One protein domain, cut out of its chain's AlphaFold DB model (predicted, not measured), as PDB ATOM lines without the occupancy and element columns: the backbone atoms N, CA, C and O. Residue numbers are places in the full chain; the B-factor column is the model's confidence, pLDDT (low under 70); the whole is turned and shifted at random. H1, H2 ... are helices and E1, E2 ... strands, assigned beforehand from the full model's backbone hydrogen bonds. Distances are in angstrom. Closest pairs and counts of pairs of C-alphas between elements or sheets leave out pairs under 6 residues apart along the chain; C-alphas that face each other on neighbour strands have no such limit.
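Overview. This is residues 2 to 70 and 85 to 112 of the 127 residues of an uncharacterized protein of Rhodobacteraceae bacterium HTCC2083 (UniProt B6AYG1). A long helix, H4, runs through the middle of a small group of crossed helices, with H1 and H3 packed steeply on it and H2 side by side with H1 as a helical hairpin. A thin hairpin of two strands, E1 and E2, reaches away from the helices, and its tip, residues 42 to 47, sticks out at one end of the longest axis; residues 14 to 19, round the end of H1, stick out at the other. The printed part has 97 residues, with five named helices and two named strands in the order H1, H2, E1, E2, H3, H4, H5; the sheet is E1 - E2, antiparallel, and the class is mostly helix. It is only just compact, close to loose, with a radius of gyration of the C-alphas of 14.9 A and spans of 51 by 40 by 24 A.

Along the chain. H1 holds residues 2 to 15, beginning at C-alpha 2 (36.651, -76.813, 3.117), and is 19.8 A long. H2 follows at residues 23 to 34, 16.2 A long. E1 is residues 38 to 43 and E2 residues 46 to 51. H3, residues 52 to 70, measures 26.5 A and ends at C-alpha 70 (44.793, -67.624, 34.857). H4, residues 88 to 107, measures 29.2 A. H5, residues 109 to 112, ends at C-alpha 112 (24.550, -83.166, 8.791).

Arrangement. H2 and H4 are the hub, each touching three helices. H4 touches H1 at a steep tilt of 46 degrees, opposite ways, with C-alphas of Gly 6 and Val 99 closest at 4.9 A. H4 touches H3 at a steep tilt of 55 degrees, opposite ways; the closest C-alphas, of Ala 56 and Tyr 94, are 6.0 A apart. H2 and H4 only just touch, with 3 pairs of C-alphas within 8 A, the closest Phe 27 and Leu 95 at 7.6 A. H1 and H2 form a helical hairpin at a shallow tilt of 13 degrees, with C-alphas of Ile 9 and Leu 26 closest at 6.8 A. H2 touches H3 with residues 30 to 34 alone, the closest C-alphas being those of Phe 34 and Leu 52 at 6.1 A. E1 and E2 form an antiparallel hairpin at 152 degrees, with N 39 and O 50 at 2.8 A and N 48 and O 41 at 2.9 A, within hydrogen-bond range. The closest C-alphas of E1 and H3, Val 39 and Leu 52, are 5.8 A apart. H5 is close to H4 but not clearly touching, with C-alphas of Thr 105 and Leu 112 closest at 7.7 A. Every O i to N i+4 pair is within hydrogen-bond range in H2 and H3, against 9 of 10 in H1 and 14 of 16 in H4; H5 is too short for such a pair.

Size, cuts and confidence. The two C-alphas farthest apart, those of Tyr 18 and Asn 45, are 50.6 A apart. Residues 71 to 84 are not printed, and C-alphas 70 and 85 are 11.0 A apart across this cut, on the link from H3 to H4. Of the links printed whole, H1 to H2 is short and the others are tight. The mean pLDDT of the printed part is 91.5, and residue 70 alone is under 70.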
ATOM      1  N   THR A   2      36.351 -76.841   1.669       90.50
ATOM      2  CA  THR A   2      36.651 -76.813   3.117       90.50
ATOM      3  C   THR A   2      37.611 -77.921   3.558       90.50
ATOM      4  O   THR A   2      38.546 -77.639   4.297       90.50
ATOM      5  N   PHE A   3      37.446 -79.144   3.037       93.00
ATOM      6  CA  PHE A   3      38.374 -80.256   3.275       93.00
ATOM      7  C   PHE A   3      39.807 -79.905   2.858       93.00
ATOM      8  O   PHE A   3      40.717 -79.983   3.670       93.00
ATOM      9  N   THR A   4      39.986 -79.409   1.628       95.06
ATOM     10  CA  THR A   4      41.288 -78.975   1.101       95.06
ATOM     11  C   THR A   4      41.939 -77.922   1.993       95.06
ATOM     12  O   THR A   4      43.107 -78.058   2.337       95.06
ATOM     13  N   LEU A   5      41.186 -76.900   2.413       94.25
ATOM     14  CA  LEU A   5      41.695 -75.885   3.334       94.25
ATOM     15  C   LEU A   5      42.106 -76.500   4.680       94.25
ATOM     16  O   LEU A   5      43.199 -76.216   5.160       94.25
ATOM     17  N   GLY A   6      41.267 -77.356   5.270       93.75
ATOM     18  CA  GLY A   6      41.575 -78.039   6.529       93.75
ATOM     19  C   GLY A   6      42.843 -78.889   6.440       93.75
ATOM     20  O   GLY A   6      43.697 -78.802   7.320       93.75
ATOM     21  N   THR A   7      43.018 -79.642   5.352       94.94
ATOM     22  CA  THR A   7      44.236 -80.424   5.097       94.94
ATOM     23  C   THR A   7      45.462 -79.531   4.933       94.94
ATOM     24  O   THR A   7      46.499 -79.829   5.515       94.94
ATOM     25  N   LEU A   8      45.365 -78.424   4.189       95.12
ATOM     26  CA  LEU A   8      46.484 -77.489   4.014       95.12
ATOM     27  C   LEU A   8      46.903 -76.840   5.335       95.12
ATOM     28  O   LEU A   8      48.096 -76.735   5.610       95.12
ATOM     29  N   ILE A   9      45.932 -76.452   6.166       94.50
ATOM     30  CA  ILE A   9      46.195 -75.941   7.512       94.50
ATOM     31  C   ILE A   9      46.898 -77.008   8.354       94.50
ATOM     32  O   ILE A   9      47.930 -76.726   8.960       94.50
ATOM     33  N   TYR A  10      46.364 -78.232   8.370       94.44
ATOM     34  CA  TYR A  10      46.941 -79.342   9.122       94.44
ATOM     35  C   TYR A  10      48.383 -79.621   8.690       94.44
ATOM     36  O   TYR A  10      49.275 -79.655   9.529       94.44
ATOM     37  N   LEU A  11      48.638 -79.749   7.388       94.25
ATOM     38  CA  LEU A  11      49.983 -79.995   6.872       94.25
ATOM     39  C   LEU A  11      50.938 -78.860   7.237       94.25
ATOM     40  O   LEU A  11      52.017 -79.138   7.750       94.25
ATOM     41  N   ASN A  12      50.527 -77.599   7.067       93.38
ATOM     42  CA  ASN A  12      51.353 -76.447   7.425       93.38
ATOM     43  C   ASN A  12      51.794 -76.485   8.900       93.38
ATOM     44  O   ASN A  12      52.954 -76.205   9.191       93.38
ATOM     45  N   PHE A  13      50.935 -76.927   9.822       90.38
ATOM     46  CA  PHE A  13      51.307 -77.095  11.231       90.38
ATOM     47  C   PHE A  13      52.483 -78.048  11.459       90.38
ATOM     48  O   PHE A  13      53.321 -77.774  12.315       90.38
ATOM     49  N   PHE A  14      52.586 -79.133  10.698       89.19
ATOM     50  CA  PHE A  14      53.688 -80.086  10.852       89.19
ATOM     51  C   PHE A  14      54.894 -79.711   9.994       89.19
ATOM     52  O   PHE A  14      56.035 -79.901  10.412       89.19
ATOM     53  N   THR A  15      54.665 -79.131   8.817       91.56
ATOM     54  CA  THR A  15      55.732 -78.868   7.854       91.56
ATOM     55  C   THR A  15      56.387 -77.501   8.018       91.56
ATOM     56  O   THR A  15      57.507 -77.353   7.547       91.56
ATOM     57  N   HIS A  16      55.778 -76.511   8.684       85.19
ATOM     58  CA  HIS A  16      56.354 -75.153   8.791       85.19
ATOM     59  C   HIS A  16      57.733 -75.097   9.468       85.19
ATOM     60  O   HIS A  16      58.443 -74.111   9.319       85.19
ATOM     61  N   HIS A  17      58.130 -76.144  10.195       85.12
ATOM     62  CA  HIS A  17      59.485 -76.268  10.737       85.12
ATOM     63  C   HIS A  17      60.538 -76.522   9.642       85.12
ATOM     64  O   HIS A  17      61.717 -76.253   9.846       85.12
ATOM     65  N   TYR A  18      60.112 -77.048   8.491       84.75
ATOM     66  CA  TYR A  18      60.958 -77.464   7.370       84.75
ATOM     67  C   TYR A  18      60.748 -76.621   6.102       84.75
ATOM     68  O   TYR A  18      61.635 -76.569   5.254       84.75
ATOM     69  N   ILE A  19      59.586 -75.979   5.946       86.44
ATOM     70  CA  ILE A  19      59.226 -75.156   4.778       86.44
ATOM     71  C   ILE A  19      58.798 -73.742   5.186       86.44
ATOM     72  O   ILE A  19      58.621 -73.446   6.363       86.44
ATOM     73  N   LEU A  20      58.575 -72.878   4.190       83.75
ATOM     74  CA  LEU A  20      58.010 -71.544   4.387       83.75
ATOM     75  C   LEU A  20      56.681 -71.593   5.148       83.75
ATOM     76  O   LEU A  20      55.774 -72.375   4.850       83.75
ATOM     77  N   ASP A  21      56.563 -70.686   6.106       85.81
ATOM     78  CA  ASP A  21      55.383 -70.543   6.932       85.81
ATOM     79  C   ASP A  21      54.234 -69.871   6.165       85.81
ATOM     80  O   ASP A  21      54.171 -68.650   6.006       85.81
ATOM     81  N   ALA A  22      53.301 -70.688   5.680       91.06
ATOM     82  CA  ALA A  22      52.148 -70.245   4.903       91.06
ATOM     83  C   ALA A  22      50.974 -69.708   5.751       91.06
ATOM     84  O   ALA A  22      49.893 -69.479   5.196       91.06
ATOM     85  N   ARG A  23      51.142 -69.475   7.068       90.56
ATOM     86  CA  ARG A  23      50.041 -69.072   7.970       90.56
ATOM     87  C   ARG A  23      49.255 -67.859   7.470       90.56
ATOM     88  O   ARG A  23      48.029 -67.858   7.513       90.56
ATOM     89  N   TYR A  24      49.944 -66.851   6.936       91.81
ATOM     90  CA  TYR A  24      49.315 -65.617   6.461       91.81
ATOM     91  C   TYR A  24      48.418 -65.849   5.244       91.81
ATOM     92  O   TYR A  24      47.319 -65.301   5.171       91.81
ATOM     93  N   LEU A  25      48.847 -66.719   4.329       94.38
ATOM     94  CA  LEU A  25      48.046 -67.128   3.180       94.38
ATOM     95  C   LEU A  25      46.815 -67.923   3.629       94.38
ATOM     96  O   LEU A  25      45.714 -67.714   3.116       94.38
ATOM     97  N   LEU A  26      46.974 -68.796   4.626       94.75
ATOM     98  CA  LEU A  26      45.866 -69.563   5.192       94.75
ATOM     99  C   LEU A  26      44.849 -68.654   5.901       94.75
ATOM    100  O   LEU A  26      43.653 -68.823   5.678       94.75
ATOM    101  N   PHE A  27      45.292 -67.639   6.654       95.00
ATOM    102  CA  PHE A  27      44.402 -66.624   7.239       95.00
ATOM    103  C   PHE A  27      43.642 -65.827   6.173       95.00
ATOM    104  O   PHE A  27      42.437 -65.609   6.294       95.00
ATOM    105  N   ALA A  28      44.321 -65.398   5.108       96.25
ATOM    106  CA  ALA A  28      43.650 -64.713   4.006       96.25
ATOM    107  C   ALA A  28      42.590 -65.621   3.361       96.25
ATOM    108  O   ALA A  28      41.472 -65.185   3.088       96.25
ATOM    109  N   THR A  29      42.906 -66.906   3.196       96.00
ATOM    110  CA  THR A  29      41.984 -67.888   2.617       96.00
ATOM    111  C   THR A  29      40.760 -68.122   3.506       96.00
ATOM    112  O   THR A  29      39.640 -68.154   2.992       96.00
ATOM    113  N   THR A  30      40.925 -68.236   4.833       96.12
ATOM    114  CA  THR A  30      39.777 -68.374   5.752       96.12
ATOM    115  C   THR A  30      38.879 -67.141   5.706       96.12
ATOM    116  O   THR A  30      37.656 -67.280   5.674       96.12
ATOM    117  N   LEU A  31      39.458 -65.939   5.643       96.06
ATOM    118  CA  LEU A  31      38.695 -64.700   5.502       96.06
ATOM    119  C   LEU A  31      37.910 -64.683   4.190       96.06
ATOM    120  O   LEU A  31      36.697 -64.503   4.217       96.06
ATOM    121  N   ILE A  32      38.561 -64.935   3.055       96.44
ATOM    122  CA  ILE A  32      37.907 -64.909   1.738       96.44
ATOM    123  C   ILE A  32      36.736 -65.897   1.680       96.44
ATOM    124  O   ILE A  32      35.651 -65.536   1.223       96.44
ATOM    125  N   LEU A  33      36.929 -67.125   2.168       95.19
ATOM    126  CA  LEU A  33      35.909 -68.169   2.076       95.19
ATOM    127  C   LEU A  33      34.760 -67.980   3.071       95.19
ATOM    128  O   LEU A  33      33.614 -68.265   2.730       95.19
ATOM    129  N   PHE A  34      35.043 -67.507   4.289       95.50
ATOM    130  CA  PHE A  34      34.071 -67.543   5.386       95.50
ATOM    131  C   PHE A  34      33.593 -66.175   5.876       95.50
ATOM    132  O   PHE A  34      32.741 -66.122   6.762       95.50
ATOM    133  N   ILE A  35      34.047 -65.051   5.305       95.62
ATOM    134  CA  ILE A  35      33.584 -63.714   5.730       95.62
ATOM    135  C   ILE A  35      32.065 -63.532   5.592       95.62
ATOM    136  O   ILE A  35      31.460 -62.724   6.296       95.62
ATOM    137  N   ARG A  36      31.422 -64.289   4.695       95.38
ATOM    138  CA  ARG A  36      29.963 -64.267   4.504       95.38
ATOM    139  C   ARG A  36      29.215 -65.323   5.316       95.38
ATOM    140  O   ARG A  36      27.989 -65.252   5.392       95.38
ATOM    141  N   THR A  37      29.920 -66.249   5.957       95.50
ATOM    142  CA  THR A  37      29.327 -67.264   6.830       95.50
ATOM    143  C   THR A  37      28.936 -66.624   8.154       95.50
ATOM    144  O   THR A  37      29.790 -66.099   8.864       95.50
ATOM    145  N   ARG A  38      27.643 -66.650   8.488       96.81
ATOM    146  CA  ARG A  38      27.105 -66.017   9.698       96.81
ATOM    147  C   ARG A  38      26.888 -67.050  10.795       96.81
ATOM    148  O   ARG A  38      26.149 -68.010  10.598       96.81
ATOM    149  N   VAL A  39      27.489 -66.805  11.950       95.62
ATOM    150  CA  VAL A  39      27.207 -67.515  13.196       95.62
ATOM    151  C   VAL A  39      26.126 -66.737  13.927       95.62
ATOM    152  O   VAL A  39      26.355 -65.593  14.319       95.62
ATOM    153  N   TRP A  40      24.952 -67.342  14.080       95.44
ATOM    154  CA  TRP A  40      23.835 -66.776  14.831       95.44
ATOM    155  C   TRP A  40      23.858 -67.297  16.261       95.44
ATOM    156  O   TRP A  40      24.044 -68.493  16.486       95.44
ATOM    157  N   PHE A  41      23.654 -66.409  17.224       93.62
ATOM    158  CA  PHE A  41      23.561 -66.760  18.636       93.62
ATOM    159  C   PHE A  41      22.540 -65.860  19.329       93.62
ATOM    160  O   PHE A  41      22.282 -64.735  18.897       93.62
ATOM    161  N   ARG A  42      21.932 -66.362  20.405       94.81
ATOM    162  CA  ARG A  42      20.920 -65.627  21.169       94.81
ATOM    163  C   ARG A  42      21.447 -65.318  22.558       94.81
ATOM    164  O   ARG A  42      21.876 -66.226  23.264       94.81
ATOM    165  N   ILE A  43      21.382 -64.050  22.951       93.88
ATOM    166  CA  ILE A  43      21.680 -63.609  24.316       93.88
ATOM    167  C   ILE A  43      20.385 -63.054  24.891       93.88
ATOM    168  O   ILE A  43      19.824 -62.094  24.363       93.88
ATOM    169  N   ALA A  44      19.896 -63.688  25.959       92.88
ATOM    170  CA  ALA A  44      18.577 -63.424  26.529       92.88
ATOM    171  C   ALA A  44      17.476 -63.449  25.443       92.88
ATOM    172  O   ALA A  44      17.192 -64.510  24.874       92.88
ATOM    173  N   ASN A  45      16.899 -62.284  25.134       92.94
ATOM    174  CA  ASN A  45      15.816 -62.109  24.163       92.94
ATOM    175  C   ASN A  45      16.274 -61.522  22.817       92.94
ATOM    176  O   ASN A  45      15.446 -61.339  21.928       92.94
ATOM    177  N   ALA A  46      17.567 -61.228  22.641       92.62
ATOM    178  CA  ALA A  46      18.096 -60.624  21.422       92.62
ATOM    179  C   ALA A  46      18.899 -61.635  20.590       92.62
ATOM    180  O   ALA A  46      19.722 -62.395  21.109       92.62
ATOM    181  N   ASN A  47      18.652 -61.630  19.278       94.88
ATOM    182  CA  ASN A  47      19.389 -62.429  18.304       94.88
ATOM    183  C   ASN A  47      20.544 -61.602  17.741       94.88
ATOM    184  O   ASN A  47      20.329 -60.535  17.166       94.88
ATOM    185  N   TYR A  48      21.755 -62.124  17.873       95.38
ATOM    186  CA  TYR A  48      22.974 -61.524  17.354       95.38
ATOM    187  C   TYR A  48      23.592 -62.431  16.297       95.38
ATOM    188  O   TYR A  48      23.330 -63.636  16.234       95.38
ATOM    189  N   TRP A  49      24.429 -61.841  15.453       96.56
ATOM    190  CA  TRP A  49      25.209 -62.588  14.484       96.56
ATOM    191  C   TRP A  49      26.598 -61.996  14.329       96.56
ATOM    192  O   TRP A  49      26.803 -60.794  14.496       96.56
ATOM    193  N   MET A  50      27.546 -62.851  13.967       96.44
ATOM    194  CA  MET A  50      28.887 -62.432  13.579       96.44
ATOM    195  C   MET A  50      29.425 -63.306  12.441       96.44
ATOM    196  O   MET A  50      29.018 -64.465  12.320       96.44
ATOM    197  N   PRO A  51      30.325 -62.787  11.587       96.88
ATOM    198  CA  PRO A  51      31.050 -63.611  10.627       96.88
ATOM    199  C   PRO A  51      31.848 -64.721  11.320       96.88
ATOM    200  O   PRO A  51      32.443 -64.486  12.373       96.88
ATOM    201  N   LEU A  52      31.931 -65.905  10.714       95.62
ATOM    202  CA  LEU A  52      32.686 -67.038  11.262       95.62
ATOM    203  C   LEU A  52      34.163 -66.697  11.559       95.62
ATOM    204  O   LEU A  52      34.630 -67.053  12.641       95.62
ATOM    205  N   PRO A  53      34.895 -65.952  10.702       96.44
ATOM    206  CA  PRO A  53      36.253 -65.531  11.032       96.44
ATOM    207  C   PRO A  53      36.336 -64.644  12.271       96.44
ATOM    208  O   PRO A  53      37.300 -64.755  13.026       96.44
ATOM    209  N   LEU A  54      35.331 -63.792  12.495       96.31
ATOM    210  CA  LEU A  54      35.270 -62.945  13.682       96.31
ATOM    211  C   LEU A  54      34.990 -63.783  14.930       96.31
ATOM    212  O   LEU A  54      35.666 -63.602  15.937       96.31
ATOM    213  N   ALA A  55      34.063 -64.741  14.842       95.75
ATOM    214  CA  ALA A  55      33.798 -65.691  15.920       95.75
ATOM    215  C   ALA A  55      35.071 -66.443  16.323       95.75
ATOM    216  O   ALA A  55      35.452 -66.423  17.490       95.75
ATOM    217  N   ALA A  56      35.773 -67.030  15.348       95.44
ATOM    218  CA  ALA A  56      37.023 -67.739  15.591       95.44
ATOM    219  C   ALA A  56      38.078 -66.820  16.224       95.44
ATOM    220  O   ALA A  56      38.708 -67.194  17.210       95.44
ATOM    221  N   LEU A  57      38.261 -65.601  15.709       95.50
ATOM    222  CA  LEU A  57      39.221 -64.649  16.271       95.50
ATOM    223  C   LEU A  57      38.901 -64.308  17.733       95.50
ATOM    224  O   LEU A  57      39.789 -64.389  18.580       95.50
ATOM    225  N   LEU A  58      37.638 -63.999  18.040       95.69
ATOM    226  CA  LEU A  58      37.203 -63.667  19.396       95.69
ATOM    227  C   LEU A  58      37.343 -64.852  20.354       95.69
ATOM    228  O   LEU A  58      37.852 -64.671  21.456       95.69
ATOM    229  N   THR A  59      36.966 -66.068  19.942       94.75
ATOM    230  CA  THR A  59      37.131 -67.276  20.766       94.75
ATOM    231  C   THR A  59      38.586 -67.474  21.185       94.75
ATOM    232  O   THR A  59      38.862 -67.694  22.362       94.75
ATOM    233  N   ASN A  60      39.531 -67.346  20.250       94.12
ATOM    234  CA  ASN A  60      40.949 -67.523  20.566       94.12
ATOM    235  C   ASN A  60      41.515 -66.358  21.373       94.12
ATOM    236  O   ASN A  60      42.326 -66.582  22.268       94.12
ATOM    237  N   PHE A  61      41.067 -65.132  21.101       93.69
ATOM    238  CA  PHE A  61      41.441 -63.963  21.888       93.69
ATOM    239  C   PHE A  61      41.028 -64.118  23.355       93.69
ATOM    240  O   PHE A  61      41.865 -63.965  24.241       93.69
ATOM    241  N   PHE A  62      39.777 -64.496  23.629       93.38
ATOM    242  CA  PHE A  62      39.318 -64.711  25.002       93.38
ATOM    243  C   PHE A  62      39.974 -65.922  25.665       93.38
ATOM    244  O   PHE A  62      40.247 -65.863  26.859       93.38
ATOM    245  N   HIS A  63      40.294 -66.977  24.911       90.19
ATOM    246  CA  HIS A  63      41.100 -68.086  25.425       90.19
ATOM    247  C   HIS A  63      42.494 -67.598  25.852       90.19
ATOM    248  O   HIS A  63      42.935 -67.889  26.957       90.19
ATOM    249  N   TRP A  64      43.160 -66.778  25.037       90.88
ATOM    250  CA  TRP A  64      44.444 -66.176  25.408       90.88
ATOM    251  C   TRP A  64      44.334 -65.267  26.631       90.88
ATOM    252  O   TRP A  64      45.191 -65.334  27.508       90.88
ATOM    253  N   VAL A  65      43.285 -64.446  26.729       89.12
ATOM    254  CA  VAL A  65      43.048 -63.621  27.924       89.12
ATOM    255  C   VAL A  65      42.868 -64.512  29.151       89.12
ATOM    256  O   VAL A  65      43.517 -64.271  30.163       89.12
ATOM    257  N   ALA A  66      42.035 -65.550  29.057       87.38
ATOM    258  CA  ALA A  66      41.799 -66.488  30.151       87.38
ATOM    259  C   ALA A  66      43.093 -67.174  30.603       87.38
ATOM    260  O   ALA A  66      43.328 -67.278  31.802       87.38
ATOM    261  N   GLU A  67      43.956 -67.558  29.662       84.44
ATOM    262  CA  GLU A  67      45.260 -68.147  29.958       84.44
ATOM    263  C   GLU A  67      46.155 -67.157  30.716       84.44
ATOM    264  O   GLU A  67      46.627 -67.464  31.802       84.44
ATOM    265  N   ASN A  68      46.328 -65.931  30.206       83.50
ATOM    266  CA  ASN A  68      47.218 -64.940  30.828       83.50
ATOM    267  C   ASN A  68      46.690 -64.409  32.171       83.50
ATOM    268  O   ASN A  68      47.483 -64.084  33.053       83.50
ATOM    269  N   VAL A  69      45.369 -64.314  32.340       80.00
ATOM    270  CA  VAL A  69      44.742 -63.970  33.627       80.00
ATOM    271  C   VAL A  69      44.835 -65.154  34.598       80.00
ATOM    272  O   VAL A  69      45.117 -64.962  35.781       80.00
ATOM    273  N   GLY A  70      44.666 -66.380  34.099       68.81
ATOM    274  CA  GLY A  70      44.793 -67.624  34.857       68.81
ATOM    275  C   GLY A  70      46.199 -67.855  35.413       68.81
ATOM    276  O   GLY A  70      46.326 -68.302  36.556       68.81
ATOM    277  N   VAL A  85      51.948 -65.341  27.619       76.69
ATOM    278  CA  VAL A  85      51.812 -66.288  26.511       76.69
ATOM    279  C   VAL A  85      51.952 -65.542  25.188       76.69
ATOM    280  O   VAL A  85      51.219 -64.597  24.909       76.69
ATOM    281  N   SER A  86      52.883 -65.985  24.342       82.06
ATOM    282  CA  SER A  86      53.143 -65.351  23.047       82.06
ATOM    283  C   SER A  86      51.891 -65.254  22.167       82.06
ATOM    284  O   SER A  86      51.182 -66.243  21.956       82.06
ATOM    285  N   LEU A  87      51.687 -64.077  21.565       80.75
ATOM    286  CA  LEU A  87      50.655 -63.810  20.554       80.75
ATOM    287  C   LEU A  87      50.764 -64.742  19.338       80.75
ATOM    288  O   LEU A  87      49.772 -64.982  18.658       80.75
ATOM    289  N   ALA A  88      51.938 -65.322  19.069       81.12
ATOM    290  CA  ALA A  88      52.091 -66.295  17.990       81.12
ATOM    291  C   ALA A  88      51.193 -67.533  18.188       81.12
ATOM    292  O   ALA A  88      50.737 -68.110  17.199       81.12
ATOM    293  N   LYS A  89      50.883 -67.907  19.441       83.19
ATOM    294  CA  LYS A  89      50.001 -69.046  19.747       83.19
ATOM    295  C   LYS A  89      48.542 -68.788  19.355       83.19
ATOM    296  O   LYS A  89      47.853 -69.727  18.970       83.19
ATOM    297  N   LEU A  90      48.095 -67.527  19.369       89.56
ATOM    298  CA  LEU A  90      46.738 -67.155  18.947       89.56
ATOM    299  C   LEU A  90      46.459 -67.547  17.498       89.56
ATOM    300  O   LEU A  90      45.405 -68.105  17.199       89.56
ATOM    301  N   GLY A  91      47.409 -67.265  16.602       88.44
ATOM    302  CA  GLY A  91      47.278 -67.599  15.185       88.44
ATOM    303  C   GLY A  91      47.131 -69.104  14.965       88.44
ATOM    304  O   GLY A  91      46.307 -69.543  14.162       88.44
ATOM    305  N   SER A  92      47.870 -69.896  15.739       90.75
ATOM    306  CA  SER A  92      47.765 -71.350  15.721       90.75
ATOM    307  C   SER A  92      46.385 -71.827  16.186       90.75
ATOM    308  O   SER A  92      45.726 -72.589  15.478       90.75
ATOM    309  N   TRP A  93      45.894 -71.356  17.332       93.94
ATOM    310  CA  TRP A  93      44.570 -71.755  17.828       93.94
ATOM    311  C   TRP A  93      43.437 -71.353  16.879       93.94
ATOM    312  O   TRP A  93      42.516 -72.137  16.640       93.94
ATOM    313  N   TYR A  94      43.558 -70.184  16.242       95.06
ATOM    314  CA  TYR A  94      42.653 -69.752  15.178       95.06
ATOM    315  C   TYR A  94      42.554 -70.765  14.046       95.06
ATOM    316  O   TYR A  94      41.450 -71.174  13.688       95.06
ATOM    317  N   LEU A  95      43.687 -71.201  13.501       93.69
ATOM    318  CA  LEU A  95      43.708 -72.173  12.414       93.69
ATOM    319  C   LEU A  95      43.218 -73.560  12.864       93.69
ATOM    320  O   LEU A  95      42.511 -74.233  12.111       93.69
ATOM    321  N   LEU A  96      43.512 -73.964  14.105       94.50
ATOM    322  CA  LEU A  96      43.039 -75.233  14.668       94.50
ATOM    323  C   LEU A  96      41.517 -75.298  14.814       94.50
ATOM    324  O   LEU A  96      40.950 -76.371  14.612       94.50
ATOM    325  N   LEU A  97      40.828 -74.184  15.090       95.44
ATOM    326  CA  LEU A  97      39.359 -74.175  15.091       95.44
ATOM    327  C   LEU A  97      38.783 -74.589  13.729       95.44
ATOM    328  O   LEU A  97      37.832 -75.368  13.680       95.44
ATOM    329  N   TYR A  98      39.378 -74.140  12.621       95.25
ATOM    330  CA  TYR A  98      38.941 -74.565  11.286       95.25
ATOM    331  C   TYR A  98      39.209 -76.048  11.042       95.25
ATOM    332  O   TYR A  98      38.340 -76.737  10.509       95.25
ATOM    333  N   VAL A  99      40.370 -76.561  11.462       95.94
ATOM    334  CA  VAL A  99      40.672 -78.001  11.381       95.94
ATOM    335  C   VAL A  99      39.677 -78.814  12.206       95.94
ATOM    336  O   VAL A  99      39.203 -79.847  11.735       95.94
ATOM    337  N   SER A 100      39.302 -78.333  13.393       94.88
ATOM    338  CA  SER A 100      38.284 -78.963  14.236       94.88
ATOM    339  C   SER A 100      36.934 -79.021  13.522       94.88
ATOM    340  O   SER A 100      36.377 -80.105  13.362       94.88
ATOM    341  N   PHE A 101      36.441 -77.901  12.984       93.44
ATOM    342  CA  PHE A 101      35.175 -77.888  12.246       93.44
ATOM    343  C   PHE A 101      35.190 -78.794  11.015       93.44
ATOM    344  O   PHE A 101      34.214 -79.505  10.773       93.44
ATOM    345  N   VAL A 102      36.287 -78.809  10.253       94.12
ATOM    346  CA  VAL A 102      36.435 -79.715   9.105       94.12
ATOM    347  C   VAL A 102      36.422 -81.169   9.571       94.12
ATOM    348  O   VAL A 102      35.691 -81.972   9.000       94.12
ATOM    349  N   THR A 103      37.153 -81.499  10.635       93.69
ATOM    350  CA  THR A 103      37.180 -82.853  11.210       93.69
ATOM    351  C   THR A 103      35.793 -83.291  11.664       93.69
ATOM    352  O   THR A 103      35.342 -84.369  11.289       93.69
ATOM    353  N   VAL A 104      35.077 -82.445  12.410       94.12
ATOM    354  CA  VAL A 104      33.702 -82.732  12.845       94.12
ATOM    355  C   VAL A 104      32.781 -82.913  11.643       94.12
ATOM    356  O   VAL A 104      31.987 -83.843  11.635       94.12
ATOM    357  N   THR A 105      32.923 -82.091  10.601       91.44
ATOM    358  CA  THR A 105      32.133 -82.224   9.366       91.44
ATOM    359  C   THR A 105      32.395 -83.555   8.662       91.44
ATOM    360  O   THR A 105      31.467 -84.150   8.126       91.44
ATOM    361  N   VAL A 106      33.640 -84.037   8.670       90.88
ATOM    362  CA  VAL A 106      34.018 -85.326   8.070       90.88
ATOM    363  C   VAL A 106      33.501 -86.498   8.905       90.88
ATOM    364  O   VAL A 106      32.933 -87.434   8.354       90.88
ATOM    365  N   VAL A 107      33.676 -86.451  10.227       91.50
ATOM    366  CA  VAL A 107      33.306 -87.555  11.131       91.50
ATOM    367  C   VAL A 107      31.793 -87.644  11.324       91.50
ATOM    368  O   VAL A 107      31.238 -88.737  11.334       91.50
ATOM    369  N   MET A 108      31.117 -86.504  11.465       89.69
ATOM    370  CA  MET A 108      29.673 -86.407  11.716       89.69
ATOM    371  C   MET A 108      28.883 -86.096  10.442       89.69
ATOM    372  O   MET A 108      27.773 -85.570  10.518       89.69
ATOM    373  N   HIS A 109      29.446 -86.409   9.275       83.44
ATOM    374  CA  HIS A 109      28.842 -86.127   7.976       83.44
ATOM    375  C   HIS A 109      27.385 -86.613   7.885       83.44
ATOM    376  O   HIS A 109      26.514 -85.870   7.442       83.44
ATOM    377  N   ASP A 110      27.098 -87.812   8.394       83.19
ATOM    378  CA  ASP A 110      25.758 -88.409   8.342       83.19
ATOM    379  C   ASP A 110      24.723 -87.636   9.170       83.19
ATOM    380  O   ASP A 110      23.564 -87.545   8.779       83.19
ATOM    381  N   ALA A 111      25.133 -87.030  10.289       81.31
ATOM    382  CA  ALA A 111      24.253 -86.216  11.132       81.31
ATOM    383  C   ALA A 111      23.947 -84.837  10.519       81.31
ATOM    384  O   ALA A 111      23.022 -84.154  10.957       81.31
ATOM    385  N   LEU A 112      24.733 -84.419   9.523       79.94
ATOM    386  CA  LEU A 112      24.550 -83.166   8.791       79.94
ATOM    387  C   LEU A 112      23.642 -83.340   7.563       79.94
ATOM    388  O   LEU A 112      23.167 -82.343   7.017       79.94
TER     389      LEU A 112